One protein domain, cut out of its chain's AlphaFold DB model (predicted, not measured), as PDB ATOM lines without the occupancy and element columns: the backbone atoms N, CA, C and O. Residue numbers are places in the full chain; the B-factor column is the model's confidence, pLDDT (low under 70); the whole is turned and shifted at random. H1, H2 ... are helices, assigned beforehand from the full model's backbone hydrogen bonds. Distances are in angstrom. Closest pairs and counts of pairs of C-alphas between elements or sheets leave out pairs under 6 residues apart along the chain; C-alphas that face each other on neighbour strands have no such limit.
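Overview. This is residues 2 to 94 of the 121 residues of an uncharacterized protein of Xanthomonadales bacterium (UniProt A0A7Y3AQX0). A long helix, H3, runs through the middle, with H1 and H2 packed on one side of it and H6 and H7 on the other; H7 runs back beside it, while H2 and H6 cross it steeply. Beyond the end of H3 the chain turns into H4, which packs on H6, and then into H5 at the edge, from which residues 59 to 73 make a wide loop back to H6. The printed part has 93 residues, 66 of them in seven named helices, H1 to H7 in order along the chain, with no named strand; the class is all helix. The whole is compact and rounded, with a radius of gyration of the C-alphas of 13.3 A and spans of 36 by 29 by 21 A.

Along the chain. H1 is residues 2 to 6, 6.1 A long, and begins at C-alpha 2 at (14.551, 45.585, -26.927). H2 is residues 10 to 22, 17.9 A. H3, residues 26 to 42, is 24.1 A long, from C-alpha 26 at (16.265, 42.945, -41.439) to C-alpha 42 at (4.434, 29.167, -25.583). H4 is residues 44 to 51, 10.3 A, and H5 is residues 53 to 58, 8.7 A. H6 is residues 74 to 82, 12.0 A. H7, residues 84 to 91, is 10.2 A long and ends at C-alpha 91 at (22.474, 34.754, -34.057).

Arrangement. H3 is the hub and touches four helices. With residues 32 to 37 alone it touches H1, the closest C-alphas being those of Ala 36 and Ala 6, 5.3 A apart. H2 touches H3 at a steep tilt of 48 degrees, opposite ways, closest at the C-alphas of Lys 15 and Ala 29, 4.8 A. H1 also touches H2, with the C-alphas of Cys 5 and Cys 17 closest at 5.3 A. H7 touches residues 28 to 35 of H3 alone, at a shallow tilt of 7 degrees, opposite ways; the closest C-alphas are those of Ser 31 and Ser 90, 6.3 A. H6 touches residues 38 to 42 of H3 alone, at a steep tilt of 62 degrees, opposite ways, closest at the C-alphas of Thr 39 and Asp 79, 5.6 A. H4 touches H6 at a shallow tilt of 33 degrees, only just short of steep, opposite ways; the C-alphas of Cys 47 and Cys 75 are closest at 4.4 A. The helix packing is part aligned, with shallow tilts, and part crossed, with steep ones. H5 touches no helix; it is close to H4 but not clearly touching, about perpendicular at 83 degrees, with the C-alphas of Leu 48 and Leu 56 closest at 7.1 A. In H1 to H7, every O i to N i+4 pair is within hydrogen-bond range.

Size, cuts and confidence. The two C-alphas farthest apart, those of Lys 12 and Thr 69, are 38.1 A from each other. The printed part has no cut. The link from H5 to H6, 15 residues, is long; the others are tight. The mean pLDDT of the printed part is 94.9, and no printed residue is under 70.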
ATOM      1  N   ALA A   2      14.840  46.937 -26.399       92.56
ATOM      2  CA  ALA A   2      14.551  45.585 -26.927       92.56
ATOM      3  C   ALA A   2      13.267  44.962 -26.351       92.56
ATOM      4  O   ALA A   2      12.409  44.507 -27.106       92.56
ATOM      5  N   ARG A   3      13.076  45.038 -25.026       91.12
ATOM      6  CA  ARG A   3      11.843  44.586 -24.351       91.12
ATOM      7  C   ARG A   3      10.595  45.343 -24.826       91.12
ATOM      8  O   ARG A   3       9.540  44.743 -24.990       91.12
ATOM      9  N   GLU A   4      10.697  46.644 -25.101       93.81
ATOM     10  CA  GLU A   4       9.582  47.428 -25.662       93.81
ATOM     11  C   GLU A   4       9.222  46.966 -27.080       93.81
ATOM     12  O   GLU A   4       8.041  46.825 -27.406       93.81
ATOM     13  N   CYS A   5      10.224  46.690 -27.920       96.88
ATOM     14  CA  CYS A   5      10.003  46.163 -29.264       96.88
ATOM     15  C   CYS A   5       9.406  44.756 -29.238       96.88
ATOM     16  O   CYS A   5       8.446  44.490 -29.965       96.88
ATOM     17  N   ALA A   6       9.880  43.894 -28.335       95.50
ATOM     18  CA  ALA A   6       9.330  42.561 -28.113       95.50
ATOM     19  C   ALA A   6       7.851  42.584 -27.690       95.50
ATOM     20  O   ALA A   6       7.135  41.624 -27.956       95.50
ATOM     21  N   ARG A   7       7.343  43.682 -27.112       94.31
ATOM     22  CA  ARG A   7       5.928  43.832 -26.723       94.31
ATOM     23  C   ARG A   7       5.008  44.312 -27.847       94.31
ATOM     24  O   ARG A   7       3.789  44.247 -27.699       94.31
ATOM     25  N   LYS A   8       5.541  44.765 -28.988       96.19
ATOM     26  CA  LYS A   8       4.703  45.200 -30.121       96.19
ATOM     27  C   LYS A   8       3.836  44.047 -30.641       96.19
ATOM     28  O   LYS A   8       4.233  42.882 -30.605       96.19
ATOM     29  N   ALA A   9       2.635  44.381 -31.111       94.38
ATOM     30  CA  ALA A   9       1.668  43.408 -31.610       94.38
ATOM     31  C   ALA A   9       2.052  42.880 -33.000       94.38
ATOM     32  O   ALA A   9       2.299  43.669 -33.912       94.38
ATOM     33  N   GLY A  10       2.055  41.555 -33.161       96.31
ATOM     34  CA  GLY A  10       2.372  40.886 -34.424       96.31
ATOM     35  C   GLY A  10       3.836  41.020 -34.861       96.31
ATOM     36  O   GLY A  10       4.575  41.903 -34.423       96.31
ATOM     37  N   LEU A  11       4.266  40.133 -35.758       97.06
ATOM     38  CA  LEU A  11       5.659  40.062 -36.208       97.06
ATOM     39  C   LEU A  11       6.119  41.345 -36.920       97.06
ATOM     40  O   LEU A  11       7.184  41.878 -36.613       97.06
ATOM     41  N   LYS A  12       5.289  41.893 -37.820       98.00
ATOM     42  CA  LYS A  12       5.620  43.089 -38.615       98.00
ATOM     43  C   LYS A  12       6.006  44.286 -37.740       98.00
ATOM     44  O   LYS A  12       7.046  44.901 -37.969       98.00
ATOM     45  N   ARG A  13       5.209  44.599 -36.709       98.12
ATOM     46  CA  ARG A  13       5.480  45.749 -35.827       98.12
ATOM     47  C   ARG A  13       6.688  45.508 -34.920       98.12
ATOM     48  O   ARG A  13       7.423  46.456 -34.655       98.12
ATOM     49  N   LYS A  14       6.928  44.262 -34.477       98.12
ATOM     50  CA  LYS A  14       8.155  43.897 -33.744       98.12
ATOM     51  C   LYS A  14       9.392  44.146 -34.613       98.12
ATOM     52  O   LYS A  14      10.253  44.922 -34.208       98.12
ATOM     53  N   LYS A  15       9.427  43.582 -35.830       98.31
ATOM     54  CA  LYS A  15      10.531  43.744 -36.798       98.31
ATOM     55  C   LYS A  15      10.818  45.219 -37.080       98.31
ATOM     56  O   LYS A  15      11.959  45.655 -36.984       98.31
ATOM     57  N   GLN A  16       9.781  46.004 -37.378       98.38
ATOM     58  CA  GLN A  16       9.929  47.439 -37.631       98.38
ATOM     59  C   GLN A  16      10.467  48.197 -36.411       98.38
ATOM     60  O   GLN A  16      11.284  49.098 -36.573       98.38
ATOM     61  N   CYS A  17      10.038  47.837 -35.198       98.50
ATOM     62  CA  CYS A  17      10.563  48.448 -33.980       98.50
ATOM     63  C   CYS A  17      12.047  48.130 -33.786       98.50
ATOM     64  O   CYS A  17      12.827  49.052 -33.570       98.50
ATOM     65  N   PHE A  18      12.448  46.861 -33.911       98.44
ATOM     66  CA  PHE A  18      13.851  46.459 -33.782       98.44
ATOM     67  C   PHE A  18      14.754  47.186 -34.788       98.44
ATOM     68  O   PHE A  18      15.793  47.716 -34.398       98.44
ATOM     69  N   GLN A  19      14.321  47.307 -36.045       98.44
ATOM     70  CA  GLN A  19      15.063  48.056 -37.065       98.44
ATOM     71  C   GLN A  19      15.152  49.547 -36.720       98.44
ATOM     72  O   GLN A  19      16.240  50.102 -36.652       98.44
ATOM     73  N   LYS A  20      14.021  50.203 -36.435       98.06
ATOM     74  CA  LYS A  20      13.984  51.668 -36.288       98.06
ATOM     75  C   LYS A  20      14.502  52.188 -34.947       98.06
ATOM     76  O   LYS A  20      15.003  53.301 -34.887       98.06
ATOM     77  N   ARG A  21      14.314  51.440 -33.855       97.62
ATOM     78  CA  ARG A  21      14.651  51.897 -32.490       97.62
ATOM     79  C   ARG A  21      15.999  51.393 -32.002       97.62
ATOM     80  O   ARG A  21      16.536  51.987 -31.077       97.62
ATOM     81  N   ILE A  22      16.493  50.289 -32.558       96.88
ATOM     82  CA  ILE A  22      17.768  49.682 -32.147       96.88
ATOM     83  C   ILE A  22      18.783  49.695 -33.292       96.88
ATOM     84  O   ILE A  22      19.977  49.663 -33.029       96.88
ATOM     85  N   GLY A  23      18.336  49.785 -34.549       97.62
ATOM     86  CA  GLY A  23      19.227  49.761 -35.711       97.62
ATOM     87  C   GLY A  23      19.560  48.350 -36.187       97.62
ATOM     88  O   GLY A  23      20.577  48.147 -36.839       97.62
ATOM     89  N   PHE A  24      18.741  47.349 -35.849       96.88
ATOM     90  CA  PHE A  24      18.968  45.991 -36.342       96.88
ATOM     91  C   PHE A  24      18.786  45.914 -37.858       96.88
ATOM     92  O   PHE A  24      17.894  46.549 -38.417       96.88
ATOM     93  N   THR A  25      19.582  45.065 -38.506       96.75
ATOM     94  CA  THR A  25      19.335  44.646 -39.890       96.75
ATOM     95  C   THR A  25      18.014  43.876 -39.988       96.75
ATOM     96  O   THR A  25      17.455  43.431 -38.977       96.75
ATOM     97  N   ALA A  26      17.509  43.682 -41.209       97.12
ATOM     98  CA  ALA A  26      16.265  42.945 -41.439       97.12
ATOM     99  C   ALA A  26      16.288  41.539 -40.808       97.12
ATOM    100  O   ALA A  26      15.345  41.180 -40.100       97.12
ATOM    101  N   TYR A  27      17.385  40.795 -40.986       95.00
ATOM    102  CA  TYR A  27      17.561  39.437 -40.457       95.00
ATOM    103  C   TYR A  27      17.658  39.400 -38.926       95.00
ATOM    104  O   TYR A  27      17.012  38.577 -38.273       95.00
ATOM    105  N   CYS A  28      18.392  40.340 -38.320       95.25
ATOM    106  CA  CYS A  28      18.464  40.444 -36.862       95.25
ATOM    107  C   CYS A  28      17.093  40.792 -36.263       95.25
ATOM    108  O   CYS A  28      16.655  40.190 -35.283       95.25
ATOM    109  N   ALA A  29      16.377  41.741 -36.869       97.50
ATOM    110  CA  ALA A  29      15.046  42.135 -36.421       97.50
ATOM    111  C   ALA A  29      14.009  41.015 -36.573       97.50
ATOM    112  O   ALA A  29      13.081  40.922 -35.768       97.50
ATOM    113  N   GLU A  30      14.153  40.185 -37.602       96.31
ATOM    114  CA  GLU A  30      13.344  38.991 -37.818       96.31
ATOM    115  C   GLU A  30      13.577  37.944 -36.736       96.31
ATOM    116  O   GLU A  30      12.619  37.535 -36.086       96.31
ATOM    117  N   SER A  31      14.837  37.611 -36.470       96.31
ATOM    118  CA  SER A  31      15.234  36.643 -35.443       96.31
ATOM    119  C   SER A  31      14.694  37.024 -34.059       96.31
ATOM    120  O   SER A  31      14.010  36.241 -33.401       96.31
ATOM    121  N   TRP A  32      14.889  38.282 -33.651       97.06
ATOM    122  CA  TRP A  32      14.326  38.813 -32.404       97.06
ATOM    123  C   TRP A  32      12.793  38.886 -32.413       97.06
ATOM    124  O   TRP A  32      12.144  38.684 -31.384       97.06
ATOM    125  N   GLY A  33      12.198  39.195 -33.566       97.31
ATOM    126  CA  GLY A  33      10.752  39.246 -33.749       97.31
ATOM    127  C   GLY A  33      10.092  37.878 -33.589       97.31
ATOM    128  O   GLY A  33       9.070  37.789 -32.905       97.31
ATOM    129  N   TYR A  34      10.684  36.837 -34.180       97.06
ATOM    130  CA  TYR A  34      10.238  35.451 -34.053       97.06
ATOM    131  C   TYR A  34      10.455  34.918 -32.643       97.06
ATOM    132  O   TYR A  34       9.500  34.382 -32.090       97.06
ATOM    133  N   ASN A  35      11.616  35.169 -32.020       97.25
ATOM    134  CA  ASN A  35      11.845  34.820 -30.612       97.25
ATOM    135  C   ASN A  35      10.732  35.396 -29.723       97.25
ATOM    136  O   ASN A  35      10.014  34.670 -29.049       97.25
ATOM    137  N   ALA A  36      10.493  36.708 -29.809       96.50
ATOM    138  CA  ALA A  36       9.469  37.369 -29.002       96.50
ATOM    139  C   ALA A  36       8.029  36.921 -29.323       96.50
ATOM    140  O   ALA A  36       7.144  37.042 -28.472       96.50
ATOM    141  N   LEU A  37       7.749  36.483 -30.554       97.12
ATOM    142  CA  LEU A  37       6.436  35.956 -30.927       97.12
ATOM    143  C   LEU A  37       6.234  34.539 -30.380       97.12
ATOM    144  O   LEU A  37       5.183  34.279 -29.799       97.12
ATOM    145  N   ASN A  38       7.235  33.674 -30.535       97.31
ATOM    146  CA  ASN A  38       7.210  32.290 -30.081       97.31
ATOM    147  C   ASN A  38       7.148  32.207 -28.552       97.31
ATOM    148  O   ASN A  38       6.228  31.605 -28.012       97.31
ATOM    149  N   THR A  39       8.006  32.949 -27.848       96.94
ATOM    150  CA  THR A  39       7.981  33.032 -26.378       96.94
ATOM    151  C   THR A  39       6.644  33.559 -25.867       96.94
ATOM    152  O   THR A  39       6.114  33.063 -24.882       96.94
ATOM    153  N   ARG A  40       6.015  34.522 -26.557       95.56
ATOM    154  CA  ARG A  40       4.655  34.945 -26.188       95.56
ATOM    155  C   ARG A  40       3.622  33.834 -26.406       95.56
ATOM    156  O   ARG A  40       2.643  33.810 -25.675       95.56
ATOM    157  N   ARG A  41       3.772  32.983 -27.420       97.00
ATOM    158  CA  ARG A  41       2.813  31.906 -27.698       97.00
ATOM    159  C   ARG A  41       2.928  30.786 -26.669       97.00
ATOM    160  O   ARG A  41       1.912  30.370 -26.130       97.00
ATOM    161  N   GLU A  42       4.153  30.367 -26.378       98.19
ATOM    162  CA  GLU A  42       4.434  29.167 -25.583       98.19
ATOM    163  C   GLU A  42       4.623  29.468 -24.088       98.19
ATOM    164  O   GLU A  42       4.195  28.701 -23.232       98.19
ATOM    165  N   CYS A  43       5.206  30.621 -23.744       97.94
ATOM    166  CA  CYS A  43       5.611  30.943 -22.371       97.94
ATOM    167  C   CYS A  43       4.708  31.963 -21.668       97.94
ATOM    168  O   CYS A  43       5.027  32.388 -20.556       97.94
ATOM    169  N   LEU A  44       3.580  32.386 -22.261       96.69
ATOM    170  CA  LEU A  44       2.719  33.410 -21.646       96.69
ATOM    171  C   LEU A  44       2.246  33.010 -20.244       96.69
ATOM    172  O   LEU A  44       2.253  33.855 -19.353       96.69
ATOM    173  N   GLY A  45       1.884  31.740 -20.046       97.50
ATOM    174  CA  GLY A  45       1.474  31.217 -18.741       97.50
ATOM    175  C   GLY A  45       2.594  31.307 -17.703       97.50
ATOM    176  O   GLY A  45       2.399  31.911 -16.649       97.50
ATOM    177  N   ALA A  46       3.788  30.805 -18.036       97.69
ATOM    178  CA  ALA A  46       4.965  30.882 -17.166       97.69
ATOM    179  C   ALA A  46       5.316  32.335 -16.812       97.69
ATOM    180  O   ALA A  46       5.567  32.659 -15.655       97.69
ATOM    181  N   CYS A  47       5.260  33.240 -17.788       96.81
ATOM    182  CA  CYS A  47       5.548  34.651 -17.567       96.81
ATOM    183  C   CYS A  47       4.480  35.372 -16.741       96.81
ATOM    184  O   CYS A  47       4.822  36.263 -15.963       96.81
ATOM    185  N   LEU A  48       3.201  35.017 -16.898       97.12
ATOM    186  CA  LEU A  48       2.120  35.552 -16.069       97.12
ATOM    187  C   LEU A  48       2.253  35.090 -14.619       97.12
ATOM    188  O   LEU A  48       2.080  35.916 -13.727       97.12
ATOM    189  N   ALA A  49       2.591  33.819 -14.395       97.44
ATOM    190  CA  ALA A  49       2.834  33.275 -13.062       97.44
ATOM    191  C   ALA A  49       4.073  33.901 -12.395       97.44
ATOM    192  O   ALA A  49       4.037  34.216 -11.211       97.44
ATOM    193  N   ASP A  50       5.143  34.129 -13.160       96.69
ATOM    194  CA  ASP A  50       6.413  34.661 -12.655       96.69
ATOM    195  C   ASP A  50       6.372  36.175 -12.382       96.69
ATOM    196  O   ASP A  50       6.754  36.645 -11.311       96.69
ATOM    197  N   TYR A  51       5.917  36.978 -13.350       95.56
ATOM    198  CA  TYR A  51       5.930  38.439 -13.222       95.56
ATOM    199  C   TYR A  51       4.607  39.019 -12.715       95.56
ATOM    200  O   TYR A  51       4.614  40.106 -12.137       95.56
ATOM    201  N   GLY A  52       3.481  38.341 -12.929       97.00
ATOM    202  CA  GLY A  52       2.144  38.872 -12.670       97.00
ATOM    203  C   GLY A  52       1.586  39.709 -13.828       97.00
ATOM    204  O   GLY A  52       2.309  40.390 -14.565       97.00
ATOM    205  N   PHE A  53       0.257  39.693 -13.972       95.31
ATOM    206  CA  PHE A  53      -0.463  40.339 -15.077       95.31
ATOM    207  C   PHE A  53      -0.147  41.833 -15.227       95.31
ATOM    208  O   PHE A  53       0.244  42.278 -16.307       95.31
ATOM    209  N   PHE A  54      -0.267  42.613 -14.146       96.62
ATOM    210  CA  PHE A  54      -0.050  44.063 -14.193       96.62
ATOM    211  C   PHE A  54       1.392  44.430 -14.552       96.62
ATOM    212  O   PHE A  54       1.625  45.378 -15.302       96.62
ATOM    213  N   ASN A  55       2.368  43.654 -14.080       96.06
ATOM    214  CA  ASN A  55       3.772  43.866 -14.416       96.06
ATOM    215  C   ASN A  55       4.028  43.614 -15.906       96.06
ATOM    216  O   ASN A  55       4.602  44.476 -16.574       96.06
ATOM    217  N   LEU A  56       3.515  42.518 -16.475       93.25
ATOM    218  CA  LEU A  56       3.622  42.271 -17.918       93.25
ATOM    219  C   LEU A  56       2.895  43.334 -18.757       93.25
ATOM    220  O   LEU A  56       3.437  43.812 -19.764       93.25
ATOM    221  N   LEU A  57       1.698  43.748 -18.330       92.38
ATOM    222  CA  LEU A  57       0.914  44.784 -19.002       92.38
ATOM    223  C   LEU A  57       1.642  46.132 -19.018       92.38
ATOM    224  O   LEU A  57       1.602  46.834 -20.026       92.38
ATOM    225  N   LEU A  58       2.354  46.475 -17.945       93.06
ATOM    226  CA  LEU A  58       3.148  47.702 -17.851       93.06
ATOM    227  C   LEU A  58       4.568  47.538 -18.423       93.06
ATOM    228  O   LEU A  58       5.250  48.529 -18.674       93.06
ATOM    229  N   GLY A  59       5.012  46.308 -18.702       90.94
ATOM    230  CA  GLY A  59       6.381  46.002 -19.126       90.94
ATOM    231  C   GLY A  59       7.412  46.171 -18.012       90.94
ATOM    232  O   GLY A  59       8.554  46.544 -18.289       90.94
ATOM    233  N   ARG A  60       6.999  45.934 -16.767       92.56
ATOM    234  CA  ARG A  60       7.841  45.936 -15.572       92.56
ATOM    235  C   ARG A  60       8.280  44.504 -15.281       92.56
ATOM    236  O   ARG A  60       7.464  43.595 -15.286       92.56
ATOM    237  N   TYR A  61       9.567  44.322 -15.023       91.19
ATOM    238  CA  TYR A  61      10.170  43.019 -14.736       91.19
ATOM    239  C   TYR A  61      10.987  43.163 -13.446       91.19
ATOM    240  O   TYR A  61      12.200  43.361 -13.530       91.19
ATOM    241  N   PRO A  62      10.324  43.224 -12.275       90.38
ATOM    242  CA  PRO A  62      10.992  43.477 -11.000       90.38
ATOM    243  C   PRO A  62      11.846  42.283 -10.576       90.38
ATOM    244  O   PRO A  62      11.527  41.153 -10.934       90.38
ATOM    245  N   GLY A  63      12.875  42.528  -9.768       90.06
ATOM    246  CA  GLY A  63      13.741  41.487  -9.209       90.06
ATOM    247  C   GLY A  63      14.901  41.064 -10.123       90.06
ATOM    248  O   GLY A  63      15.011  41.532 -11.262       90.06
ATOM    249  N   PRO A  64      15.798  40.203  -9.618       91.81
ATOM    250  CA  PRO A  64      16.937  39.704 -10.380       91.81
ATOM    251  C   PRO A  64      16.489  38.741 -11.490       91.81
ATOM    252  O   PRO A  64      15.382  38.210 -11.462       91.81
ATOM    253  N   ASN A  65      17.344  38.522 -12.495       92.19
ATOM    254  CA  ASN A  65      17.078  37.555 -13.575       92.19
ATOM    255  C   ASN A  65      17.439  36.111 -13.183       92.19
ATOM    256  O   ASN A  65      16.994  35.176 -13.845       92.19
ATOM    257  N   VAL A  66      18.261  35.961 -12.145       91.38
ATOM    258  CA  VAL A  66      18.708  34.688 -11.582       91.38
ATOM    259  C   VAL A  66      18.475  34.682 -10.078       91.38
ATOM    260  O   VAL A  66      18.490  35.752  -9.463       91.38
ATOM    261  N   ASP A  67      18.247  33.508  -9.508       89.50
ATOM    262  CA  ASP A  67      18.191  33.319  -8.062       89.50
ATOM    263  C   ASP A  67      19.595  33.177  -7.438       89.50
ATOM    264  O   ASP A  67      20.620  33.316  -8.112       89.50
ATOM    265  N   GLU A  68      19.637  32.924  -6.129       87.56
ATOM    266  CA  GLU A  68      20.874  32.764  -5.352       87.56
ATOM    267  C   GLU A  68      21.718  31.563  -5.801       87.56
ATOM    268  O   GLU A  68      22.934  31.555  -5.613       87.56
ATOM    269  N   THR A  69      21.092  30.575  -6.443       86.81
ATOM    270  CA  THR A  69      21.755  29.385  -6.990       86.81
ATOM    271  C   THR A  69      22.237  29.587  -8.430       86.81
ATOM    272  O   THR A  69      22.919  28.728  -8.985       86.81
ATOM    273  N   GLY A  70      21.928  30.740  -9.036       85.19
ATOM    274  CA  GLY A  70      22.269  31.070 -10.418       85.19
ATOM    275  C   GLY A  70      21.249  30.588 -11.450       85.19
ATOM    276  O   GLY A  70      21.463  30.801 -12.648       85.19
ATOM    277  N   GLN A  71      20.136  29.993 -11.016       89.81
ATOM    278  CA  GLN A  71      19.088  29.513 -11.911       89.81
ATOM    279  C   GLN A  71      18.254  30.674 -12.434       89.81
ATOM    280  O   GLN A  71      18.002  31.654 -11.729       89.81
ATOM    281  N   LEU A  72      17.823  30.584 -13.693       93.44
ATOM    282  CA  LEU A  72      16.944  31.600 -14.256       93.44
ATOM    283  C   LEU A  72      15.592  31.598 -13.574       93.44
ATOM    284  O   LEU A  72      15.020  30.560 -13.247       93.44
ATOM    285  N   ARG A  73      15.007  32.787 -13.534       94.00
ATOM    286  CA  ARG A  73      13.590  32.908 -13.237       94.00
ATOM    287  C   ARG A  73      12.704  32.191 -14.261       94.00
ATOM    288  O   ARG A  73      13.048  32.182 -15.447       94.00
ATOM    289  N   PRO A  74      11.528  31.687 -13.846       96.19
ATOM    290  CA  PRO A  74      10.687  30.823 -14.673       96.19
ATOM    291  C   PRO A  74      10.355  31.361 -16.073       96.19
ATOM    292  O   PRO A  74      10.442  30.615 -17.047       96.19
ATOM    293  N   CYS A  75      10.019  32.649 -16.220       95.88
ATOM    294  CA  CYS A  75       9.716  33.213 -17.542       95.88
ATOM    295  C   CYS A  75      10.939  33.210 -18.470       95.88
ATOM    296  O   CYS A  75      10.822  32.903 -19.656       95.88
ATOM    297  N   LEU A  76      12.115  33.552 -17.932       94.94
ATOM    298  CA  LEU A  76      13.367  33.568 -18.689       94.94
ATOM    299  C   LEU A  76      13.846  32.153 -19.011       94.94
ATOM    300  O   LEU A  76      14.399  31.938 -20.086       94.94
ATOM    301  N   GLN A  77      13.621  31.201 -18.104       96.06
ATOM    302  CA  GLN A  77      13.936  29.794 -18.338       96.06
ATOM    303  C   GLN A  77      13.095  29.238 -19.486       96.06
ATOM    304  O   GLN A  77      13.655  28.708 -20.439       96.06
ATOM    305  N   CYS A  78      11.782  29.497 -19.488       97.62
ATOM    306  CA  CYS A  78      10.920  29.098 -20.600       97.62
ATOM    307  C   CYS A  78      11.359  29.716 -21.942       97.62
ATOM    308  O   CYS A  78      11.369  29.030 -22.960       97.62
ATOM    309  N   ASP A  79      11.763  30.994 -21.965       96.50
ATOM    310  CA  ASP A  79      12.308  31.629 -23.178       96.50
ATOM    311  C   ASP A  79      13.570  30.913 -23.693       96.50
ATOM    312  O   ASP A  79      13.664  30.613 -24.884       96.50
ATOM    313  N   GLU A  80      14.525  30.599 -22.811       93.69
ATOM    314  CA  GLU A  80      15.758  29.891 -23.185       93.69
ATOM    315  C   GLU A  80      15.498  28.449 -23.649       93.69
ATOM    316  O   GLU A  80      16.147  28.011 -24.602       93.69
ATOM    317  N   ASP A  81      14.538  27.750 -23.040       96.19
ATOM    318  CA  ASP A  81      14.204  26.362 -23.381       96.19
ATOM    319  C   ASP A  81      13.431  26.265 -24.703       96.19
ATOM    320  O   ASP A  81      13.720  25.407 -25.537       96.19
ATOM    321  N   ILE A  82      12.472  27.169 -24.925       97.44
ATOM    322  CA  ILE A  82      11.535  27.078 -26.052       97.44
ATOM    323  C   ILE A  82      12.008  27.862 -27.277       97.44
ATOM    324  O   ILE A  82      11.849  27.410 -28.412       97.44
ATOM    325  N   SER A  83      12.582  29.046 -27.074       95.88
ATOM    326  CA  SER A  83      13.001  29.924 -28.174       95.88
ATOM    327  C   SER A  83      14.522  30.047 -28.288       95.88
ATOM    328  O   SER A  83      15.035  30.414 -29.351       95.88
ATOM    329  N   GLY A  84      15.265  29.691 -27.235       92.44
ATOM    330  CA  GLY A  84      16.706  29.909 -27.157       92.44
ATOM    331  C   GLY A  84      17.505  29.178 -28.234       92.44
ATOM    332  O   GLY A  84      18.418  29.779 -28.799       92.44
ATOM    333  N   ALA A  85      17.174  27.927 -28.568       92.12
ATOM    334  CA  ALA A  85      17.882  27.181 -29.616       92.12
ATOM    335  C   ALA A  85      17.747  27.853 -30.996       92.12
ATOM    336  O   ALA A  85      18.753  28.106 -31.662       92.12
ATOM    337  N   GLY A  86      16.523  28.229 -31.385       92.06
ATOM    338  CA  GLY A  86      16.265  28.935 -32.644       92.06
ATOM    339  C   GLY A  86      16.933  30.310 -32.693       92.06
ATOM    340  O   GLY A  86      17.564  30.666 -33.690       92.06
ATOM    341  N   PHE A  87      16.878  31.062 -31.588       93.12
ATOM    342  CA  PHE A  87      17.566  32.347 -31.493       93.12
ATOM    343  C   PHE A  87      19.087  32.197 -31.614       93.12
ATOM    344  O   PHE A  87      19.703  32.899 -32.416       93.12
ATOM    345  N   LYS A  88      19.698  31.262 -30.876       92.19
ATOM    346  CA  LYS A  88      21.146  30.994 -30.922       92.19
ATOM    347  C   LYS A  88      21.593  30.575 -32.321       92.19
ATOM    348  O   LYS A  88      22.609  31.086 -32.787       92.19
ATOM    349  N   TYR A  89      20.816  29.728 -32.998       92.12
ATOM    350  CA  TYR A  89      21.072  29.340 -34.385       92.12
ATOM    351  C   TYR A  89      21.093  30.562 -35.311       92.12
ATOM    352  O   TYR A  89      22.059  30.774 -36.036       92.12
ATOM    353  N   SER A  90      20.072  31.420 -35.225       93.31
ATOM    354  CA  SER A  90      19.986  32.626 -36.059       93.31
ATOM    355  C   SER A  90      21.059  33.676 -35.750       93.31
ATOM    356  O   SER A  90      21.529  34.369 -36.648       93.31
ATOM    357  N   ALA A  91      21.456  33.803 -34.482       91.31
ATOM    358  CA  ALA A  91      22.474  34.754 -34.057       91.31
ATOM    359  C   ALA A  91      23.880  34.302 -34.475       91.31
ATOM    360  O   ALA A  91      24.761  35.145 -34.640       91.31
ATOM    361  N   GLY A  92      24.100  32.985 -34.593       89.94
ATOM    362  CA  GLY A  92      25.392  32.336 -34.829       89.94
ATOM    363  C   GLY A  92      26.334  32.449 -33.627       89.94
ATOM    364  O   GLY A  92      26.857  31.456 -33.118       89.94
ATOM    365  N   ARG A  93      26.503  33.667 -33.109       87.31
ATOM    366  CA  ARG A  93      27.345  33.973 -31.963       87.31
ATOM    367  C   ARG A  93      26.603  34.770 -30.898       87.31
ATOM    368  O   ARG A  93      25.894  35.733 -31.164       87.31
ATOM    369  N   THR A  94      26.799  34.362 -29.654       89.50
ATOM    370  CA  THR A  94      26.289  35.028 -28.457       89.50
ATOM    371  C   THR A  94      27.457  35.491 -27.598       89.50
ATOM    372  O   THR A  94      28.589  35.039 -27.748       89.50
TER     373      THR A  94